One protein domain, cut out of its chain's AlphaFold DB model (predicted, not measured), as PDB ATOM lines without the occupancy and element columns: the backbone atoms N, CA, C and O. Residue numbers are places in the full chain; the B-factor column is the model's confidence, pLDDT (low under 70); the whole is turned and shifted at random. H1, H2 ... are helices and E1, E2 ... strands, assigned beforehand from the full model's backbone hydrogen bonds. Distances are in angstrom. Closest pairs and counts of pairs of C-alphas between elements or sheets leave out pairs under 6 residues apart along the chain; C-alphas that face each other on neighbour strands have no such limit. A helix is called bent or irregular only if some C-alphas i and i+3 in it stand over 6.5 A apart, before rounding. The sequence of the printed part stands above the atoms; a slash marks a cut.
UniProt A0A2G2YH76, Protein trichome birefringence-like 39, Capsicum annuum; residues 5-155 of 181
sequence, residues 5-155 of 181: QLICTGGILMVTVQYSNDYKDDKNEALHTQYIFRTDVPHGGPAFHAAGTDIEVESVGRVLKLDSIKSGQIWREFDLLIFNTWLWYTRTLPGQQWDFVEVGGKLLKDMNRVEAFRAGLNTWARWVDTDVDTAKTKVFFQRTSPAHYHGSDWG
ATOM      1  N   GLN A   5     237.241 260.288 275.991       40.62
ATOM      2  CA  GLN A   5     235.858 259.811 276.018       40.62
ATOM      3  C   GLN A   5     235.063 260.641 277.021       40.62
ATOM      4  O   GLN A   5     235.467 260.817 278.175       40.62
ATOM      5  N   LEU A   6     233.931 261.158 276.550       46.69
ATOM      6  CA  LEU A   6     232.907 261.784 277.375       46.69
ATOM      7  C   LEU A   6     232.109 260.666 278.043       46.69
ATOM      8  O   LEU A   6     231.526 259.829 277.356       46.69
ATOM      9  N   ILE A   7     232.124 260.622 279.374       51.75
ATOM     10  CA  ILE A   7     231.338 259.658 280.146       51.75
ATOM     11  C   ILE A   7     230.437 260.451 281.090       51.75
ATOM     12  O   ILE A   7     230.920 261.217 281.924       51.75
ATOM     13  N   CYS A   8     229.124 260.267 280.946       48.38
ATOM     14  CA  CYS A   8     228.130 260.792 281.874       48.38
ATOM     15  C   CYS A   8     227.939 259.789 283.019       48.38
ATOM     16  O   CYS A   8     227.347 258.723 282.832       48.38
ATOM     17  N   THR A   9     228.429 260.112 284.215       48.50
ATOM     18  CA  THR A   9     228.172 259.330 285.435       48.50
ATOM     19  C   THR A   9     227.509 260.222 286.464       48.50
ATOM     20  O   THR A   9     228.025 261.293 286.752       48.50
ATOM     21  N   GLY A  10     226.357 259.816 287.003       50.25
ATOM     22  CA  GLY A  10     225.723 260.560 288.098       50.25
ATOM     23  C   GLY A  10     225.400 262.024 287.771       50.25
ATOM     24  O   GLY A  10     225.382 262.840 288.686       50.25
ATOM     25  N   GLY A  11     225.171 262.352 286.489       49.78
ATOM     26  CA  GLY A  11     224.915 263.709 285.986       49.78
ATOM     27  C   GLY A  11     226.148 264.613 285.896       49.78
ATOM     28  O   GLY A  11     226.009 265.803 285.637       49.78
ATOM     29  N   ILE A  12     227.351 264.070 286.075       49.00
ATOM     30  CA  ILE A  12     228.605 264.756 285.771       49.00
ATOM     31  C   ILE A  12     229.122 264.232 284.436       49.00
ATOM     32  O   ILE A  12     229.246 263.022 284.233       49.00
ATOM     33  N   LEU A  13     229.436 265.158 283.534       46.12
ATOM     34  CA  LEU A  13     230.148 264.859 282.303       46.12
ATOM     35  C   LEU A  13     231.639 264.926 282.618       46.12
ATOM     36  O   LEU A  13     232.214 266.005 282.739       46.12
ATOM     37  N   MET A  14     232.259 263.767 282.809       42.84
ATOM     38  CA  MET A  14     233.705 263.702 282.947       42.84
ATOM     39  C   MET A  14     234.320 263.556 281.562       42.84
ATOM     40  O   MET A  14     234.057 262.588 280.844       42.84
ATOM     41  N   VAL A  15     235.188 264.499 281.196       37.53
ATOM     42  CA  VAL A  15     236.167 264.250 280.140       37.53
ATOM     43  C   VAL A  15     237.206 263.319 280.743       37.53
ATOM     44  O   VAL A  15     238.164 263.750 281.386       37.53
ATOM     45  N   THR A  16     237.011 262.018 280.556       33.50
ATOM     46  CA  THR A  16     238.092 261.075 280.807       33.50
ATOM     47  C   THR A  16     239.059 261.210 279.642       33.50
ATOM     48  O   THR A  16     238.876 260.654 278.556       33.50
ATOM     49  N   VAL A  17     240.099 262.017 279.836       31.66
ATOM     50  CA  VAL A  17     241.309 261.822 279.050       31.66
ATOM     51  C   VAL A  17     241.896 260.534 279.602       31.66
ATOM     52  O   VAL A  17     242.428 260.523 280.712       31.66
ATOM     53  N   GLN A  18     241.752 259.427 278.869       27.22
ATOM     54  CA  GLN A  18     242.612 258.276 279.106       27.22
ATOM     55  C   GLN A  18     244.034 258.725 278.772       27.22
ATOM     56  O   GLN A  18     244.519 258.570 277.649       27.22
ATOM     57  N   TYR A  19     244.699 259.324 279.755       33.06
ATOM     58  CA  TYR A  19     246.137 259.268 279.803       33.06
ATOM     59  C   TYR A  19     246.444 257.792 279.991       33.06
ATOM     60  O   TYR A  19     246.148 257.195 281.025       33.06
ATOM     61  N   SER A  20     246.980 257.184 278.935       34.19
ATOM     62  CA  SER A  20     247.813 256.001 279.100       34.19
ATOM     63  C   SER A  20     248.747 256.260 280.289       34.19
ATOM     64  O   SER A  20     249.151 257.408 280.491       34.19
ATOM     65  N   ASN A  21     249.103 255.233 281.059       41.00
ATOM     66  CA  ASN A  21     250.093 255.275 282.152       41.00
ATOM     67  C   ASN A  21     251.513 255.720 281.698       41.00
ATOM     68  O   ASN A  21     252.514 255.404 282.328       41.00
ATOM     69  N   ASP A  22     251.611 256.452 280.592       39.34
ATOM     70  CA  ASP A  22     252.802 256.910 279.904       39.34
ATOM     71  C   ASP A  22     253.178 258.349 280.283       39.34
ATOM     72  O   ASP A  22     253.955 258.966 279.551       39.34
ATOM     73  N   TYR A  23     252.651 258.919 281.378       45.44
ATOM     74  CA  TYR A  23     253.244 260.156 281.890       45.44
ATOM     75  C   TYR A  23     254.621 259.802 282.442       45.44
ATOM     76  O   TYR A  23     254.758 259.172 283.494       45.44
ATOM     77  N   LYS A  24     255.627 260.154 281.655       49.72
ATOM     78  CA  LYS A  24     257.022 259.935 281.968       49.72
ATOM     79  C   LYS A  24     257.678 261.276 282.219       49.72
ATOM     80  O   LYS A  24     257.294 262.270 281.603       49.72
ATOM     81  N   ASP A  25     258.619 261.305 283.147       54.91
ATOM     82  CA  ASP A  25     259.403 262.508 283.393       54.91
ATOM     83  C   ASP A  25     260.275 262.866 282.171       54.91
ATOM     84  O   ASP A  25     260.327 262.143 281.170       54.91
ATOM     85  N   ASP A  26     261.017 263.971 282.261       59.59
ATOM     86  CA  ASP A  26     261.949 264.402 281.207       59.59
ATOM     87  C   ASP A  26     263.059 263.364 280.919       59.59
ATOM     88  O   ASP A  26     263.798 263.487 279.939       59.59
ATOM     89  N   LYS A  27     263.182 262.330 281.762       59.25
ATOM     90  CA  LYS A  27     264.121 261.209 281.644       59.25
ATOM     91  C   LYS A  27     263.457 259.916 281.168       59.25
ATOM     92  O   LYS A  27     264.145 258.905 281.037       59.25
ATOM     93  N   ASN A  28     262.173 259.957 280.799       53.34
ATOM     94  CA  ASN A  28     261.406 258.842 280.247       53.34
ATOM     95  C   ASN A  28     261.151 257.692 281.257       53.34
ATOM     96  O   ASN A  28     260.951 256.545 280.841       53.34
ATOM     97  N   GLU A  29     261.121 257.987 282.561       55.50
ATOM     98  CA  GLU A  29     260.773 257.041 283.634       55.50
ATOM     99  C   GLU A  29     259.275 257.105 283.977       55.50
ATOM    100  O   GLU A  29     258.673 258.174 283.967       55.50
ATOM    101  N   ALA A  30     258.649 255.955 284.255       52.88
ATOM    102  CA  ALA A  30     257.225 255.889 284.594       52.88
ATOM    103  C   ALA A  30     256.966 256.485 285.986       52.88
ATOM    104  O   ALA A  30     257.516 255.997 286.972       52.88
ATOM    105  N   LEU A  31     256.101 257.498 286.069       51.38
ATOM    106  CA  LEU A  31     255.735 258.105 287.347       51.38
ATOM    107  C   LEU A  31     254.758 257.224 288.126       51.38
ATOM    108  O   LEU A  31     253.748 256.761 287.578       51.38
ATOM    109  N   HIS A  32     254.978 257.092 289.434       54.66
ATOM    110  CA  HIS A  32     253.935 256.625 290.340       54.66
ATOM    111  C   HIS A  32     252.860 257.717 290.442       54.66
ATOM    112  O   HIS A  32     252.934 258.644 291.247       54.66
ATOM    113  N   THR A  33     251.856 257.611 289.570       45.03
ATOM    114  CA  THR A  33     250.767 258.583 289.437       45.03
ATOM    115  C   THR A  33     249.543 258.118 290.216       45.03
ATOM    116  O   THR A  33     249.023 257.030 289.959       45.03
ATOM    117  N   GLN A  34     249.031 258.952 291.124       48.44
ATOM    118  CA  GLN A  34     247.711 258.750 291.718       48.44
ATOM    119  C   GLN A  34     246.797 259.914 291.371       48.44
ATOM    120  O   GLN A  34     246.984 261.052 291.796       48.44
ATOM    121  N   TYR A  35     245.745 259.588 290.630       47.09
ATOM    122  CA  TYR A  35     244.630 260.490 290.455       47.09
ATOM    123  C   TYR A  35     243.724 260.402 291.681       47.09
ATOM    124  O   TYR A  35     243.055 259.388 291.896       47.09
ATOM    125  N   ILE A  36     243.677 261.463 292.485       52.25
ATOM    126  CA  ILE A  36     242.736 261.559 293.602       52.25
ATOM    127  C   ILE A  36     241.443 262.165 293.044       52.25
ATOM    128  O   ILE A  36     241.058 263.295 293.340       52.25
ATOM    129  N   PHE A  37     240.772 261.393 292.185       40.66
ATOM    130  CA  PHE A  37     239.405 261.689 291.785       40.66
ATOM    131  C   PHE A  37     238.471 261.179 292.877       40.66
ATOM    132  O   PHE A  37     238.346 259.972 293.084       40.66
ATOM    133  N   ARG A  38     237.738 262.077 293.538       45.88
ATOM    134  CA  ARG A  38     236.450 261.670 294.096       45.88
ATOM    135  C   ARG A  38     235.417 261.789 292.982       45.88
ATOM    136  O   ARG A  38     234.754 262.811 292.846       45.88
ATOM    137  N   THR A  39     235.305 260.733 292.181       34.19
ATOM    138  CA  THR A  39     234.108 260.516 291.373       34.19
ATOM    139  C   THR A  39     232.985 260.147 292.336       34.19
ATOM    140  O   THR A  39     233.113 259.242 293.156       34.19
ATOM    141  N   ASP A  40     231.911 260.898 292.247       35.16
ATOM    142  CA  ASP A  40     230.543 260.766 292.731       35.16
ATOM    143  C   ASP A  40     229.865 259.375 292.610       35.16
ATOM    144  O   ASP A  40     228.642 259.292 292.546       35.16
ATOM    145  N   VAL A  41     230.607 258.265 292.664       29.42
ATOM    146  CA  VAL A  41     230.062 256.904 292.578       29.42
ATOM    147  C   VAL A  41     229.464 256.484 293.929       29.42
ATOM    148  O   VAL A  41     230.180 256.405 294.931       29.42
ATOM    149  N   PRO A  42     228.160 256.168 293.993       33.22
ATOM    150  CA  PRO A  42     227.482 255.842 295.235       33.22
ATOM    151  C   PRO A  42     227.585 254.345 295.563       33.22
ATOM    152  O   PRO A  42     226.556 253.718 295.742       33.22
ATOM    153  N   HIS A  43     228.775 253.739 295.668       28.55
ATOM    154  CA  HIS A  43     228.873 252.335 296.113       28.55
ATOM    155  C   HIS A  43     230.114 252.031 296.974       28.55
ATOM    156  O   HIS A  43     231.220 251.880 296.473       28.55
ATOM    157  N   GLY A  44     229.890 251.884 298.288       30.19
ATOM    158  CA  GLY A  44     230.400 250.770 299.111       30.19
ATOM    159  C   GLY A  44     231.908 250.509 299.266       30.19
ATOM    160  O   GLY A  44     232.250 249.459 299.799       30.19
ATOM    161  N   GLY A  45     232.800 251.399 298.828       26.52
ATOM    162  CA  GLY A  45     234.253 251.295 299.046       26.52
ATOM    163  C   GLY A  45     234.752 252.111 300.250       26.52
ATOM    164  O   GLY A  45     234.012 252.965 300.745       26.52
ATOM    165  N   PRO A  46     235.990 251.873 300.736       30.23
ATOM    166  CA  PRO A  46     236.543 252.583 301.892       30.23
ATOM    167  C   PRO A  46     236.495 254.088 301.638       30.23
ATOM    168  O   PRO A  46     236.848 254.540 300.557       30.23
ATOM    169  N   ALA A  47     235.997 254.845 302.616       34.22
ATOM    170  CA  ALA A  47     235.708 256.270 302.526       34.22
ATOM    171  C   ALA A  47     236.849 257.061 301.856       34.22
ATOM    172  O   ALA A  47     237.841 257.417 302.481       34.22
ATOM    173  N   PHE A  48     236.716 257.341 300.563       39.34
ATOM    174  CA  PHE A  48     237.611 258.253 299.851       39.34
ATOM    175  C   PHE A  48     237.303 259.658 300.337       39.34
ATOM    176  O   PHE A  48     236.138 259.930 300.574       39.34
ATOM    177  N   HIS A  49     238.287 260.520 300.560       47.81
ATOM    178  CA  HIS A  49     238.137 261.781 301.297       47.81
ATOM    179  C   HIS A  49     237.836 262.937 300.329       47.81
ATOM    180  O   HIS A  49     238.236 262.887 299.167       47.81
ATOM    181  N   ALA A  50     237.101 263.971 300.757       48.38
ATOM    182  CA  ALA A  50     237.110 265.224 299.998       48.38
ATOM    183  C   ALA A  50     238.544 265.765 300.054       48.38
ATOM    184  O   ALA A  50     239.169 265.678 301.113       48.38
ATOM    185  N   ALA A  51     239.083 266.257 298.935       51.62
ATOM    186  CA  ALA A  51     240.450 266.767 298.911       51.62
ATOM    187  C   ALA A  51     240.647 267.763 300.065       51.62
ATOM    188  O   ALA A  51     239.968 268.789 300.122       51.62
ATOM    189  N   GLY A  52     241.527 267.405 301.003       57.72
ATOM    190  CA  GLY A  52     241.907 268.271 302.112       57.72
ATOM    191  C   GLY A  52     241.095 268.195 303.402       57.72
ATOM    192  O   GLY A  52     241.358 269.013 304.277       57.72
ATOM    193  N   THR A  53     240.122 267.288 303.545       72.69
ATOM    194  CA  THR A  53     239.315 267.203 304.779       72.69
ATOM    195  C   THR A  53     238.901 265.777 305.116       72.69
ATOM    196  O   THR A  53     238.536 265.005 304.222       72.69
ATOM    197  N   ASP A  54     238.855 265.462 306.407       83.38
ATOM    198  CA  ASP A  54     238.435 264.156 306.911       83.38
ATOM    199  C   ASP A  54     236.958 264.147 307.329       83.38
ATOM    200  O   ASP A  54     236.410 265.156 307.775       83.38
ATOM    201  N   ILE A  55     236.301 262.991 307.192       86.94
ATOM    202  CA  ILE A  55     235.003 262.740 307.830       86.94
ATOM    203  C   ILE A  55     235.195 261.630 308.848       86.94
ATOM    204  O   ILE A  55     235.572 260.515 308.489       86.94
ATOM    205  N   GLU A  56     234.899 261.929 310.106       89.12
ATOM    206  CA  GLU A  56     235.045 260.990 311.212       89.12
ATOM    207  C   GLU A  56     233.681 260.662 311.815       89.12
ATOM    208  O   GLU A  56     232.808 261.523 311.916       89.12
ATOM    209  N   VAL A  57     233.477 259.398 312.189       90.75
ATOM    210  CA  VAL A  57     232.283 258.984 312.933       90.75
ATOM    211  C   VAL A  57     232.584 259.136 314.414       90.75
ATOM    212  O   VAL A  57     233.407 258.407 314.966       90.75
ATOM    213  N   GLU A  58     231.900 260.077 315.049       92.31
ATOM    214  CA  GLU A  58     231.996 260.349 316.480       92.31
ATOM    215  C   GLU A  58     230.682 260.001 317.189       92.31
ATOM    216  O   GLU A  58     229.673 259.688 316.555       92.31
ATOM    217  N   SER A  59     230.660 260.088 318.522       94.62
ATOM    218  CA  SER A  59     229.450 259.833 319.321       94.62
ATOM    219  C   SER A  59     228.275 260.750 318.958       94.62
ATOM    220  O   SER A  59     227.121 260.379 319.157       94.62
ATOM    221  N   VAL A  60     228.564 261.932 318.406       93.56
ATOM    222  CA  VAL A  60     227.572 262.912 317.945       93.56
ATOM    223  C   VAL A  60     227.062 262.642 316.524       93.56
ATOM    224  O   VAL A  60     226.018 263.177 316.158       93.56
ATOM    225  N   GLY A  61     227.755 261.823 315.726       93.75
ATOM    226  CA  GLY A  61     227.443 261.556 314.318       93.75
ATOM    227  C   GLY A  61     228.663 261.693 313.401       93.75
ATOM    228  O   GLY A  61     229.804 261.669 313.858       93.75
ATOM    229  N   ARG A  62     228.433 261.836 312.090       92.50
ATOM    230  CA  ARG A  62     229.497 262.057 311.095       92.50
ATOM    231  C   ARG A  62     229.947 263.517 311.133       92.50
ATOM    232  O   ARG A  62     229.140 264.412 310.875       92.50
ATOM    233  N   VAL A  63     231.220 263.768 311.399       92.69
ATOM    234  CA  VAL A  63     231.790 265.114 311.530       92.69
ATOM    235  C   VAL A  63     232.729 265.387 310.362       92.69
ATOM    236  O   VAL A  63     233.699 264.660 310.173       92.69
ATOM    237  N   LEU A  64     232.450 266.434 309.581       91.56
ATOM    238  CA  LEU A  64     233.378 266.955 308.576       91.56
ATOM    239  C   LEU A  64     234.423 267.838 309.266       91.56
ATOM    240  O   LEU A  64     234.088 268.926 309.729       91.56
ATOM    241  N   LYS A  65     235.675 267.385 309.318       92.69
ATOM    242  CA  LYS A  65     236.793 268.098 309.945       92.69
ATOM    243  C   LYS A  65     237.548 268.921 308.911       92.69
ATOM    244  O   LYS A  65     238.283 268.376 308.089       92.69
ATOM    245  N   LEU A  66     237.368 270.240 308.959       92.38
ATOM    246  CA  LEU A  66     237.942 271.169 307.979       92.38
ATOM    247  C   LEU A  66     239.430 271.476 308.217       92.38
ATOM    248  O   LEU A  66     240.097 271.971 307.312       92.38
ATOM    249  N   ASP A  67     239.956 271.164 309.403       91.44
ATOM    250  CA  ASP A  67     241.361 271.386 309.782       91.44
ATOM    251  C   ASP A  67     242.183 270.087 309.853       91.44
ATOM    252  O   ASP A  67     243.211 270.034 310.526       91.44
ATOM    253  N   SER A  68     241.732 269.020 309.186       88.12
ATOM    254  CA  SER A  68     242.347 267.693 309.279       88.12
ATOM    255  C   SER A  68     242.602 267.073 307.906       88.12
ATOM    256  O   SER A  68     241.714 267.053 307.057       88.12
ATOM    257  N   ILE A  69     243.823 266.554 307.714       84.44
ATOM    258  CA  ILE A  69     244.264 265.782 306.537       84.44
ATOM    259  C   ILE A  69     245.035 264.548 307.025       84.44
ATOM    260  O   ILE A  69     246.216 264.345 306.740       84.44
ATOM    261  N   LYS A  70     244.386 263.699 307.824       80.88
ATOM    262  CA  LYS A  70     245.007 262.473 308.358       80.88
ATOM    263  C   LYS A  70     245.414 261.522 307.242       80.88
ATOM    264  O   LYS A  70     246.487 260.921 307.298       80.88
ATOM    265  N   SER A  71     244.597 261.454 306.195       71.75
ATOM    266  CA  SER A  71     244.883 260.665 304.996       71.75
ATOM    267  C   SER A  71     246.036 261.223 304.150       71.75
ATOM    268  O   SER A  71     246.485 260.546 303.234       71.75
ATOM    269  N   GLY A  72     246.590 262.399 304.466       73.06
ATOM    270  CA  GLY A  72     247.710 262.971 303.715       73.06
ATOM    271  C   GLY A  72     248.989 262.142 303.760       73.06
ATOM    272  O   GLY A  72     249.781 262.183 302.827       73.06
ATOM    273  N   GLN A  73     249.195 261.341 304.809       77.62
ATOM    274  CA  GLN A  73     250.425 260.553 304.974       77.62
ATOM    275  C   GLN A  73     250.694 259.612 303.799       77.62
ATOM    276  O   GLN A  73     251.836 259.468 303.376       77.62
ATOM    277  N   ILE A  74     249.642 259.006 303.240       76.75
ATOM    278  CA  ILE A  74     249.788 258.078 302.117       76.75
ATOM    279  C   ILE A  74     250.128 258.795 300.804       76.75
ATOM    280  O   ILE A  74     250.639 258.151 299.899       76.75
ATOM    281  N   TRP A  75     249.887 260.106 300.692       75.75
ATOM    282  CA  TRP A  75     250.085 260.874 299.456       75.75
ATOM    283  C   TRP A  75     251.512 261.404 299.281       75.75
ATOM    284  O   TRP A  75     251.885 261.790 298.178       75.75
ATOM    285  N   ARG A  76     252.322 261.404 300.345       75.81
ATOM    286  CA  ARG A  76     253.666 262.013 300.358       75.81
ATOM    287  C   ARG A  76     254.668 261.345 299.423       75.81
ATOM    288  O   ARG A  76     255.623 261.979 298.995       75.81
ATOM    289  N   GLU A  77     254.463 260.066 299.122       76.19
ATOM    290  CA  GLU A  77     255.416 259.289 298.326       76.19
ATOM    291  C   GLU A  77     255.152 259.332 296.821       76.19
ATOM    292  O   GLU A  77     255.957 258.796 296.060       76.19
ATOM    293  N   PHE A  78     254.058 259.962 296.384       76.38
ATOM    294  CA  PHE A  78     253.684 260.030 294.973       76.38
ATOM    295  C   PHE A  78     254.452 261.119 294.226       76.38
ATOM    296  O   PHE A  78     254.689 262.203 294.754       76.38
ATOM    297  N   ASP A  79     254.773 260.856 292.962       75.62
ATOM    298  CA  ASP A  79     255.473 261.819 292.102       75.62
ATOM    299  C   ASP A  79     254.513 262.870 291.522       75.62
ATOM    300  O   ASP A  79     254.909 263.989 291.197       75.62
ATOM    301  N   LEU A  80     253.226 262.519 291.410       73.94
ATOM    302  CA  LEU A  80     252.171 263.372 290.877       73.94
ATOM    303  C   LEU A  80     250.892 263.246 291.714       73.94
ATOM    304  O   LEU A  80     250.323 262.158 291.833       73.94
ATOM    305  N   LEU A  81     250.421 264.379 292.234       74.88
ATOM    306  CA  LEU A  81     249.157 264.518 292.951       74.88
ATOM    307  C   LEU A  81     248.221 265.460 292.191       74.88
ATOM    308  O   LEU A  81     248.551 266.621 291.959       74.88
ATOM    309  N   ILE A  82     247.032 264.975 291.838       74.69
ATOM    310  CA  ILE A  82     245.981 265.781 291.202       74.69
ATOM    311  C   ILE A  82     244.743 265.746 292.095       74.69
ATOM    312  O   ILE A  82     244.146 264.687 292.292       74.69
ATOM    313  N   PHE A  83     244.366 266.909 292.624       75.56
ATOM    314  CA  PHE A  83     243.216 267.083 293.509       75.56
ATOM    315  C   PHE A  83     242.056 267.772 292.788       75.56
ATOM    316  O   PHE A  83     242.260 268.666 291.972       75.56
ATOM    317  N   ASN A  84     240.826 267.413 293.144       73.56
ATOM    318  CA  ASN A  84     239.616 268.143 292.774       73.56
ATOM    319  C   ASN A  84     238.641 268.138 293.950       73.56
ATOM    320  O   ASN A  84     238.467 267.112 294.615       73.56
ATOM    321  N   THR A  85     237.983 269.264 294.211       73.12
ATOM    322  CA  THR A  85     236.868 269.313 295.160       73.12
ATOM    323  C   THR A  85     235.999 270.542 294.906       73.12
ATOM    324  O   THR A  85     236.515 271.598 294.556       73.12
ATOM    325  N   TRP A  86     234.677 270.390 295.037       73.31
ATOM    326  CA  TRP A  86     233.684 271.477 295.117       73.31
ATOM    327  C   TRP A  86     232.275 270.916 295.285       73.31
ATOM    328  O   TRP A  86     231.612 271.198 296.279       73.31
ATOM    329  N   LEU A  87     231.853 270.051 294.355       73.00
ATOM    330  CA  LEU A  87     230.478 269.543 294.263       73.00
ATOM    331  C   LEU A  87     229.992 268.861 295.551       73.00
ATOM    332  O   LEU A  87     228.804 268.789 295.838       73.00
ATOM    333  N   TRP A  88     230.914 268.350 296.362       74.00
ATOM    334  CA  TRP A  88     230.588 267.784 297.663       74.00
ATOM    335  C   TRP A  88     230.119 268.834 298.673       74.00
ATOM    336  O   TRP A  88     229.144 268.598 299.381       74.00
ATOM    337  N   TYR A  89     230.785 269.991 298.722       79.50
ATOM    338  CA  TYR A  89     230.429 271.084 299.627       79.50
ATOM    339  C   TYR A  89     229.041 271.642 299.309       79.50
ATOM    340  O   TYR A  89     228.365 272.124 300.210       79.50
ATOM    341  N   THR A  90     228.569 271.534 298.067       78.69
ATOM    342  CA  THR A  90     227.238 272.018 297.677       78.69
ATOM    343  C   THR A  90     226.104 271.046 298.024       78.69
ATOM    344  O   THR A  90     224.939 271.406 297.867       78.69
ATOM    345  N   ARG A  91     226.397 269.830 298.512       79.44
ATOM    346  CA  ARG A  91     225.357 268.846 298.849       79.44
ATOM    347  C   ARG A  91     224.574 269.260 300.097       79.44
ATOM    348  O   ARG A  91     225.145 269.517 301.155       79.44
ATOM    349  N   THR A  92     223.252 269.228 299.978       79.44
ATOM    350  CA  THR A  92     222.290 269.334 301.084       79.44
ATOM    351  C   THR A  92     221.602 267.989 301.316       79.44
ATOM    352  O   THR A  92     221.780 267.049 300.537       79.44
ATOM    353  N   LEU A  93     220.819 267.855 302.393       77.00
ATOM    354  CA  LEU A  93     220.009 266.651 302.614       77.00
ATOM    355  C   LEU A  93     219.099 266.369 301.400       77.00
ATOM    356  O   LEU A  93     218.558 267.318 300.830       77.00
ATOM    357  N   PRO A  94     218.923 265.093 301.000       76.44
ATOM    358  CA  PRO A  94     219.460 263.869 301.615       76.44
ATOM    359  C   PRO A  94     220.889 263.495 301.165       76.44
ATOM    360  O   PRO A  94     221.454 262.525 301.659       76.44
ATOM    361  N   GLY A  95     221.488 264.243 300.233       77.00
ATOM    362  CA  GLY A  95     222.803 263.948 299.654       77.00
ATOM    363  C   GLY A  95     224.000 264.305 300.540       77.00
ATOM    364  O   GLY A  95     225.117 263.884 300.230       77.00
ATOM    365  N   GLN A  96     223.789 265.062 301.623       83.62
ATOM    366  CA  GLN A  96     224.831 265.487 302.558       83.62
ATOM    367  C   GLN A  96     225.418 264.309 303.347       83.62
ATOM    368  O   GLN A  96     224.723 263.422 303.844       83.62
ATOM    369  N   GLN A  97     226.740 264.314 303.473       82.62
ATOM    370  CA  GLN A  97     227.515 263.150 303.913       82.62
ATOM    371  C   GLN A  97     228.106 263.322 305.318       82.62
ATOM    372  O   GLN A  97     228.798 262.437 305.814       82.62
ATOM    373  N   TRP A  98     227.812 264.454 305.955       88.12
ATOM    374  CA  TRP A  98     228.186 264.796 307.320       88.12
ATOM    375  C   TRP A  98     226.965 265.342 308.063       88.12
ATOM    376  O   TRP A  98     226.065 265.930 307.458       88.12
ATOM    377  N   ASP A  99     226.944 265.152 309.375       91.75
ATOM    378  CA  ASP A  99     225.877 265.594 310.274       91.75
ATOM    379  C   ASP A  99     226.262 266.869 311.043       91.75
ATOM    380  O   ASP A  99     225.367 267.582 311.516       91.75
ATOM    381  N   PHE A 100     227.573 267.127 311.157       94.25
ATOM    382  CA  PHE A 100     228.209 268.275 311.811       94.25
ATOM    383  C   PHE A 100     229.484 268.694 311.064       94.25
ATOM    384  O   PHE A 100     230.059 267.908 310.308       94.25
ATOM    385  N   VAL A 101     229.933 269.925 311.296       94.19
ATOM    386  CA  VAL A 101     231.181 270.487 310.761       94.19
ATOM    387  C   VAL A 101     232.064 270.914 311.926       94.19
ATOM    388  O   VAL A 101     231.594 271.611 312.820       94.19
ATOM    389  N   GLU A 102     233.335 270.527 311.917       95.19
ATOM    390  CA  GLU A 102     234.330 270.969 312.890       95.19
ATOM    391  C   GLU A 102     235.376 271.864 312.223       95.19
ATOM    392  O   GLU A 102     235.968 271.502 311.202       95.19
ATOM    393  N   VAL A 103     235.601 273.039 312.814       94.81
ATOM    394  CA  VAL A 103     236.629 273.999 312.392       94.81
ATOM    395  C   VAL A 103     237.114 274.814 313.591       94.81
ATOM    396  O   VAL A 103     236.323 275.259 314.423       94.81
ATOM    397  N   GLY A 104     238.425 274.990 313.726       93.00
ATOM    398  CA  GLY A 104     239.079 275.663 314.845       93.00
ATOM    399  C   GLY A 104     238.739 275.043 316.202       93.00
ATOM    400  O   GLY A 104     238.586 275.776 317.178       93.00
ATOM    401  N   GLY A 105     238.526 273.722 316.250       93.31
ATOM    402  CA  GLY A 105     238.080 272.998 317.447       93.31
ATOM    403  C   GLY A 105     236.631 273.277 317.867       93.31
ATOM    404  O   GLY A 105     236.234 272.919 318.975       93.31
ATOM    405  N   LYS A 106     235.830 273.938 317.023       96.06
ATOM    406  CA  LYS A 106     234.407 274.198 317.275       96.06
ATOM    407  C   LYS A 106     233.547 273.265 316.440       96.06
ATOM    408  O   LYS A 106     233.649 273.269 315.217       96.06
ATOM    409  N   LEU A 107     232.653 272.543 317.109       97.19
ATOM    410  CA  LEU A 107     231.637 271.716 316.470       97.19
ATOM    411  C   LEU A 107     230.397 272.560 316.140       97.19
ATOM    412  O   LEU A 107     229.783 273.162 317.023       97.19
ATOM    413  N   LEU A 108     230.018 272.589 314.870       96.38
ATOM    414  CA  LEU A 108     228.877 273.322 314.334       96.38
ATOM    415  C   LEU A 108     227.863 272.343 313.751       96.38
ATOM    416  O   LEU A 108     228.230 271.344 313.129       96.38
ATOM    417  N   LYS A 109     226.567 272.641 313.909       94.00
ATOM    418  CA  LYS A 109     225.522 271.819 313.286       94.00
ATOM    419  C   LYS A 109     225.559 271.921 311.765       94.00
ATOM    420  O   LYS A 109     225.343 270.930 311.076       94.00
ATOM    421  N   ASP A 110     225.828 273.121 311.265       91.12
ATOM    422  CA  ASP A 110     226.040 273.380 309.853       91.12
ATOM    423  C   ASP A 110     226.888 274.649 309.657       91.12
ATOM    424  O   ASP A 110     227.087 275.418 310.601       91.12
ATOM    425  N   MET A 111     227.389 274.868 308.441       91.62
ATOM    426  CA  MET A 111     228.242 276.006 308.080       91.62
ATOM    427  C   MET A 111     227.967 276.473 306.647       91.62
ATOM    428  O   MET A 111     227.606 275.674 305.785       91.62
ATOM    429  N   ASN A 112     228.174 277.759 306.345       92.75
ATOM    430  CA  ASN A 112     228.118 278.235 304.964       92.75
ATOM    431  C   ASN A 112     229.082 277.427 304.069       92.75
ATOM    432  O   ASN A 112     230.244 277.228 304.416       92.75
ATOM    433  N   ARG A 113     228.605 276.961 302.907       88.62
ATOM    434  CA  ARG A 113     229.366 276.035 302.049       88.62
ATOM    435  C   ARG A 113     230.618 276.659 301.441       88.62
ATOM    436  O   ARG A 113     231.628 275.976 301.320       88.62
ATOM    437  N   VAL A 114     230.576 277.952 301.120       88.75
ATOM    438  CA  VAL A 114     231.738 278.697 300.612       88.75
ATOM    439  C   VAL A 114     232.767 278.890 301.721       88.75
ATOM    440  O   VAL A 114     233.962 278.723 301.488       88.75
ATOM    441  N   GLU A 115     232.325 279.188 302.944       92.38
ATOM    442  CA  GLU A 115     233.240 279.306 304.081       92.38
ATOM    443  C   GLU A 115     233.876 277.965 304.449       92.38
ATOM    444  O   GLU A 115     235.083 277.917 304.686       92.38
ATOM    445  N   ALA A 116     233.090 276.883 304.434       90.44
ATOM    446  CA  ALA A 116     233.580 275.531 304.661       90.44
ATOM    447  C   ALA A 116     234.604 275.121 303.591       90.44
ATOM    448  O   ALA A 116     235.685 274.639 303.926       90.44
ATOM    449  N   PHE A 117     234.299 275.385 302.316       87.25
ATOM    450  CA  PHE A 117     235.212 275.136 301.200       87.25
ATOM    451  C   PHE A 117     236.517 275.917 301.352       87.25
ATOM    452  O   PHE A 117     237.595 275.344 301.239       87.25
ATOM    453  N   ARG A 118     236.434 277.214 301.672       89.00
ATOM    454  CA  ARG A 118     237.612 278.059 301.899       89.00
ATOM    455  C   ARG A 118     238.465 277.545 303.059       89.00
ATOM    456  O   ARG A 118     239.687 277.547 302.953       89.00
ATOM    457  N   ALA A 119     237.846 277.124 304.161       91.44
ATOM    458  CA  ALA A 119     238.566 276.576 305.307       91.44
ATOM    459  C   ALA A 119     239.287 275.266 304.946       91.44
ATOM    460  O   ALA A 119     240.496 275.179 305.148       91.44
ATOM    461  N   GLY A 120     238.588 274.311 304.325       88.56
ATOM    462  CA  GLY A 120     239.192 273.056 303.870       88.56
ATOM    463  C   GLY A 120     240.305 273.269 302.836       88.56
ATOM    464  O   GLY A 120     241.367 272.661 302.940       88.56
ATOM    465  N   LEU A 121     240.115 274.190 301.884       87.81
ATOM    466  CA  LEU A 121     241.130 274.518 300.879       87.81
ATOM    467  C   LEU A 121     242.378 275.153 301.507       87.81
ATOM    468  O   LEU A 121     243.491 274.821 301.114       87.81
ATOM    469  N   ASN A 122     242.213 276.020 302.510       89.25
ATOM    470  CA  ASN A 122     243.344 276.589 303.247       89.25
ATOM    471  C   ASN A 122     244.108 275.519 304.036       89.25
ATOM    472  O   ASN A 122     245.334 275.567 304.105       89.25
ATOM    473  N   THR A 123     243.406 274.556 304.635       89.25
ATOM    474  CA  THR A 123     244.036 273.414 305.310       89.25
ATOM    475  C   THR A 123     244.811 272.547 304.325       89.25
ATOM    476  O   THR A 123     245.958 272.209 304.600       89.25
ATOM    477  N   TRP A 124     244.233 272.261 303.156       87.94
ATOM    478  CA  TRP A 124     244.912 271.553 302.071       87.94
ATOM    479  C   TRP A 124     246.165 272.273 301.590       87.94
ATOM    480  O   TRP A 124     247.219 271.650 301.531       87.94
ATOM    481  N   ALA A 125     246.070 273.573 301.305       88.00
ATOM    482  CA  ALA A 125     247.206 274.357 300.838       88.00
ATOM    483  C   ALA A 125     248.348 274.339 301.863       88.00
ATOM    484  O   ALA A 125     249.479 274.031 301.510       88.00
ATOM    485  N   ARG A 126     248.033 274.543 303.153       90.25
ATOM    486  CA  ARG A 126     249.033 274.437 304.225       90.25
ATOM    487  C   ARG A 126     249.683 273.060 304.270       90.25
ATOM    488  O   ARG A 126     250.893 272.994 304.387       90.25
ATOM    489  N   TRP A 127     248.900 271.988 304.175       89.75
ATOM    490  CA  TRP A 127     249.440 270.628 304.170       89.75
ATOM    491  C   TRP A 127     250.361 270.374 302.971       89.75
ATOM    492  O   TRP A 127     251.397 269.739 303.132       89.75
ATOM    493  N   VAL A 128     250.033 270.896 301.784       87.69
ATOM    494  CA  VAL A 128     250.949 270.835 300.635       87.69
ATOM    495  C   VAL A 128     252.257 271.558 300.966       87.69
ATOM    496  O   VAL A 128     253.320 270.970 300.803       87.69
ATOM    497  N   ASP A 129     252.181 272.779 301.498       89.56
ATOM    498  CA  ASP A 129     253.362 273.589 301.825       89.56
ATOM    499  C   ASP A 129     254.245 272.965 302.922       89.56
ATOM    500  O   ASP A 129     255.458 273.180 302.936       89.56
ATOM    501  N   THR A 130     253.654 272.231 303.873       91.62
ATOM    502  CA  THR A 130     254.373 271.715 305.051       91.62
ATOM    503  C   THR A 130     254.774 270.252 304.964       91.62
ATOM    504  O   THR A 130     255.752 269.859 305.599       91.62
ATOM    505  N   ASP A 131     254.021 269.431 304.235       89.00
ATOM    506  CA  ASP A 131     254.133 267.972 304.303       89.00
ATOM    507  C   ASP A 131     254.452 267.306 302.960       89.00
ATOM    508  O   ASP A 131     254.736 266.103 302.949       89.00
ATOM    509  N   VAL A 132     254.421 268.046 301.847       85.38
ATOM    510  CA  VAL A 132     254.784 267.545 300.515       85.38
ATOM    511  C   VAL A 132     256.139 268.113 300.100       85.38
ATOM    512  O   VAL A 132     256.340 269.323 300.070       85.38
ATOM    513  N   ASP A 133     257.072 267.237 299.723       88.31
ATOM    514  CA  ASP A 133     258.315 267.660 299.077       88.31
ATOM    515  C   ASP A 133     258.035 268.003 297.607       88.31
ATOM    516  O   ASP A 133     258.051 267.137 296.732       88.31
ATOM    517  N   THR A 134     257.780 269.280 297.320       86.19
ATOM    518  CA  THR A 134     257.461 269.752 295.964       86.19
ATOM    519  C   THR A 134     258.656 269.736 295.001       86.19
ATOM    520  O   THR A 134     258.486 269.986 293.803       86.19
ATOM    521  N   ALA A 135     259.872 269.449 295.484       89.12
ATOM    522  CA  ALA A 135     261.009 269.182 294.606       89.12
ATOM    523  C   ALA A 135     260.885 267.797 293.948       89.12
ATOM    524  O   ALA A 135     261.289 267.637 292.795       89.12
ATOM    525  N   LYS A 136     260.283 266.831 294.656       87.38
ATOM    526  CA  LYS A 136     259.978 265.480 294.163       87.38
ATOM    527  C   LYS A 136     258.578 265.397 293.548       87.38
ATOM    528  O   LYS A 136     258.420 264.891 292.443       87.38
ATOM    529  N   THR A 137     257.572 265.909 294.247       80.94
ATOM    530  CA  THR A 137     256.159 265.733 293.908       80.94
ATOM    531  C   THR A 137     255.605 266.942 293.164       80.94
ATOM    532  O   THR A 137     255.686 268.078 293.633       80.94
ATOM    533  N   LYS A 138     254.964 266.715 292.016       81.38
ATOM    534  CA  LYS A 138     254.171 267.739 291.327       81.38
ATOM    535  C   LYS A 138     252.732 267.710 291.828       81.38
ATOM    536  O   LYS A 138     252.120 266.649 291.904       81.38
ATOM    537  N   VAL A 139     252.186 268.879 292.152       78.50
ATOM    538  CA  VAL A 139     250.836 269.018 292.710       78.50
ATOM    539  C   VAL A 139     249.986 269.881 291.790       78.50
ATOM    540  O   VAL A 139     250.374 270.991 291.438       78.50
ATOM    541  N   PHE A 140     248.805 269.387 291.435       77.69
ATOM    542  CA  PHE A 140     247.811 270.106 290.645       77.69
ATOM    543  C   PHE A 140     246.473 270.129 291.373       77.69
ATOM    544  O   PHE A 140     246.078 269.161 292.027       77.69
ATOM    545  N   PHE A 141     245.739 271.223 291.196       75.56
ATOM    546  CA  PHE A 141     244.349 271.328 291.620       75.56
ATOM    547  C   PHE A 141     243.471 271.584 290.396       75.56
ATOM    548  O   PHE A 141     243.535 272.643 289.773       75.56
ATOM    549  N   GLN A 142     242.646 270.606 290.041       71.44
ATOM    550  CA  GLN A 142     241.660 270.740 288.983       71.44
ATOM    551  C   GLN A 142     240.503 271.608 289.482       71.44
ATOM    552  O   GLN A 142     239.922 271.342 290.536       71.44
ATOM    553  N   ARG A 143     240.131 272.620 288.692       70.25
ATOM    554  CA  ARG A 143     238.929 273.431 288.920       70.25
ATOM    555  C   ARG A 143     237.655 272.583 288.942       70.25
ATOM    556  O   ARG A 143     237.635 271.412 288.577       70.25
ATOM    557  N   THR A 144     236.574 273.194 289.401       69.69
ATOM    558  CA  THR A 144     235.258 272.565 289.506       69.69
ATOM    559  C   THR A 144     234.816 271.988 288.162       69.69
ATOM    560  O   THR A 144     234.717 272.738 287.197       69.69
ATOM    561  N   SER A 145     234.516 270.688 288.107       69.00
ATOM    562  CA  SER A 145     233.872 270.112 286.924       69.00
ATOM    563  C   SER A 145     232.398 270.530 286.919       69.00
ATOM    564  O   SER A 145     231.729 270.328 287.941       69.00
ATOM    565  N   PRO A 146     231.877 271.109 285.825       67.75
ATOM    566  CA  PRO A 146     230.463 271.440 285.723       67.75
ATOM    567  C   PRO A 146     229.602 270.174 285.779       67.75
ATOM    568  O   PRO A 146     229.963 269.113 285.257       67.75
ATOM    569  N   ALA A 147     228.453 270.291 286.438       71.62
ATOM    570  CA  ALA A 147     227.440 269.249 286.453       71.62
ATOM    571  C   ALA A 147     226.407 269.504 285.349       71.62
ATOM    572  O   ALA A 147     226.087 270.652 285.063       71.62
ATOM    573  N   HIS A 148     225.883 268.433 284.761       77.31
ATOM    574  CA  HIS A 148     224.981 268.441 283.609       77.31
ATOM    575  C   HIS A 148     223.697 267.673 283.959       77.31
ATOM    576  O   HIS A 148     223.367 266.630 283.384       77.31
ATOM    577  N   TYR A 149     222.999 268.163 284.986       79.06
ATOM    578  CA  TYR A 149     221.779 267.543 285.508       79.06
ATOM    579  C   TYR A 149     220.525 267.939 284.730       79.06
ATOM    580  O   TYR A 149     219.544 267.200 284.755       79.06
ATOM    581  N   HIS A 150     220.533 269.088 284.059       83.38
ATOM    582  CA  HIS A 150     219.335 269.654 283.455       83.38
ATOM    583  C   HIS A 150     219.629 270.117 282.038       83.38
ATOM    584  O   HIS A 150     220.410 271.039 281.842       83.38
ATOM    585  N   GLY A 151     218.958 269.524 281.051       83.31
ATOM    586  CA  GLY A 151     219.169 269.880 279.653       83.31
ATOM    587  C   GLY A 151     218.787 271.308 279.312       83.31
ATOM    588  O   GLY A 151     219.287 271.870 278.345       83.31
ATOM    589  N   SER A 152     217.995 271.957 280.166       86.75
ATOM    590  CA  SER A 152     217.786 273.403 280.117       86.75
ATOM    591  C   SER A 152     219.086 274.209 280.112       86.75
ATOM    592  O   SER A 152     219.099 275.290 279.532       86.75
ATOM    593  N   ASP A 153     220.158 273.692 280.720       81.81
ATOM    594  CA  ASP A 153     221.458 274.361 280.791       81.81
ATOM    595  C   ASP A 153     222.141 274.430 279.411       81.81
ATOM    596  O   ASP A 153     222.931 275.339 279.175       81.81
ATOM    597  N   TRP A 154     221.785 273.527 278.484       82.12
ATOM    598  CA  TRP A 154     222.279 273.474 277.098       82.12
ATOM    599  C   TRP A 154     221.162 273.566 276.041       82.12
ATOM    600  O   TRP A 154     221.342 273.182 274.888       82.12
ATOM    601  N   GLY A 155     219.994 274.107 276.406       85.25
ATOM    602  CA  GLY A 155     218.915 274.391 275.452       85.25
ATOM    603  C   GLY A 155     217.979 273.221 275.124       85.25
ATOM    604  O   GLY A 155     217.143 273.352 274.230       85.25
TER     605      GLY A 155
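What this domain is: This is residues 5 to 155 of the 181 residues of the protein "Protein trichome birefringence-like 39" of Capsicum annuum (UniProt A0A2G2YH76). Two small sheets, E4 E5 E7 E8 and E3 E6 E9, stand separately, with the long helix H2 and the short H1 between their levels; H2 reaches one sheet near its start, and unnamed loops fill much of the rest. Apart from both sheets lie the hairpin E1 and E2 and, at the far end, the short helix H3. The printed part has 151 residues, with three named helices and nine named strands in the order E1 E2 E3 E4 E5 H1 E6 E7 E8 H2 E9 H3; the class is mixed, with under half of the residues in named elements. The sheet E4 E5 E7 E8 is mixed, and E3 E6 E9 is parallel. The whole is compact, with a radius of gyration of the C-alphas of 17.0 A and spans of 51 by 46 by 27 A.

How they stand to each other: E1, residues 5 to 9, and E2, residues 12 to 17, form an antiparallel hairpin; N 7 and O 14 are 3.1 A apart. E3, residues 33 to 36, is parallel to E6, residues 80 to 84, with N 36 and O 82 at 3.3 A. E6 is the inner strand, parallel also to E9, residues 138 to 142, with N 140 and O 81 at 2.8 A. E4, residues 54 to 58, and E5, residues 61 to 65, form a hairpin, with N 63 and O 56 at 2.8 A. E5 is parallel to E7, residues 100 to 103, with N 102 and O 64 at 2.8 A. E7 forms a hairpin with E8, residues 106 to 108, with N 108 and O 101 at 2.8 A. H2, residues 113 to 131, only grazes this sheet, with residues 116 to 120; the closest C-alphas of E7 and H2, Val 103 and Ala 119, are 7.8 A apart. H1, residues 70 to 75, is close to H2 but not clearly touching, at a steep tilt of 51 degrees, the same way; the closest C-alphas, Gly 72 and Trp 127, are 7.9 A apart. H3, residues 151 to 154, is apart from H2. In H2 every O i to N i+4 pair is within hydrogen-bond range; in H1 0 of 2 are, against 1 of 3 O i to N i+3 pairs, and H3 is too short for an O i to N i+4 pair.

Where its parts are: E1 begins at C-alpha 5, (235.858, 259.811, 276.018). E2 measures 14.7 A, E6 13.6 A and E9 13.1 A. H1 is irregular, but only just: C-alphas 70 and 73 are 6.7 A apart. H2 runs 26.1 A from C-alpha 113 at (229.366, 276.035, 302.049). H3 ends at C-alpha 154, (222.279, 273.474, 277.098).

The domain as a whole: The C-alphas of Lys 27 and Val 60, the two farthest apart, are 51.5 A apart. The printed part has no cut. The links E2 to E3, E3 to E4 and E6 to E7 are long. Mean pLDDT of the printed part is 71.3; residues 5 to 52 and 144 to 146 are under 70.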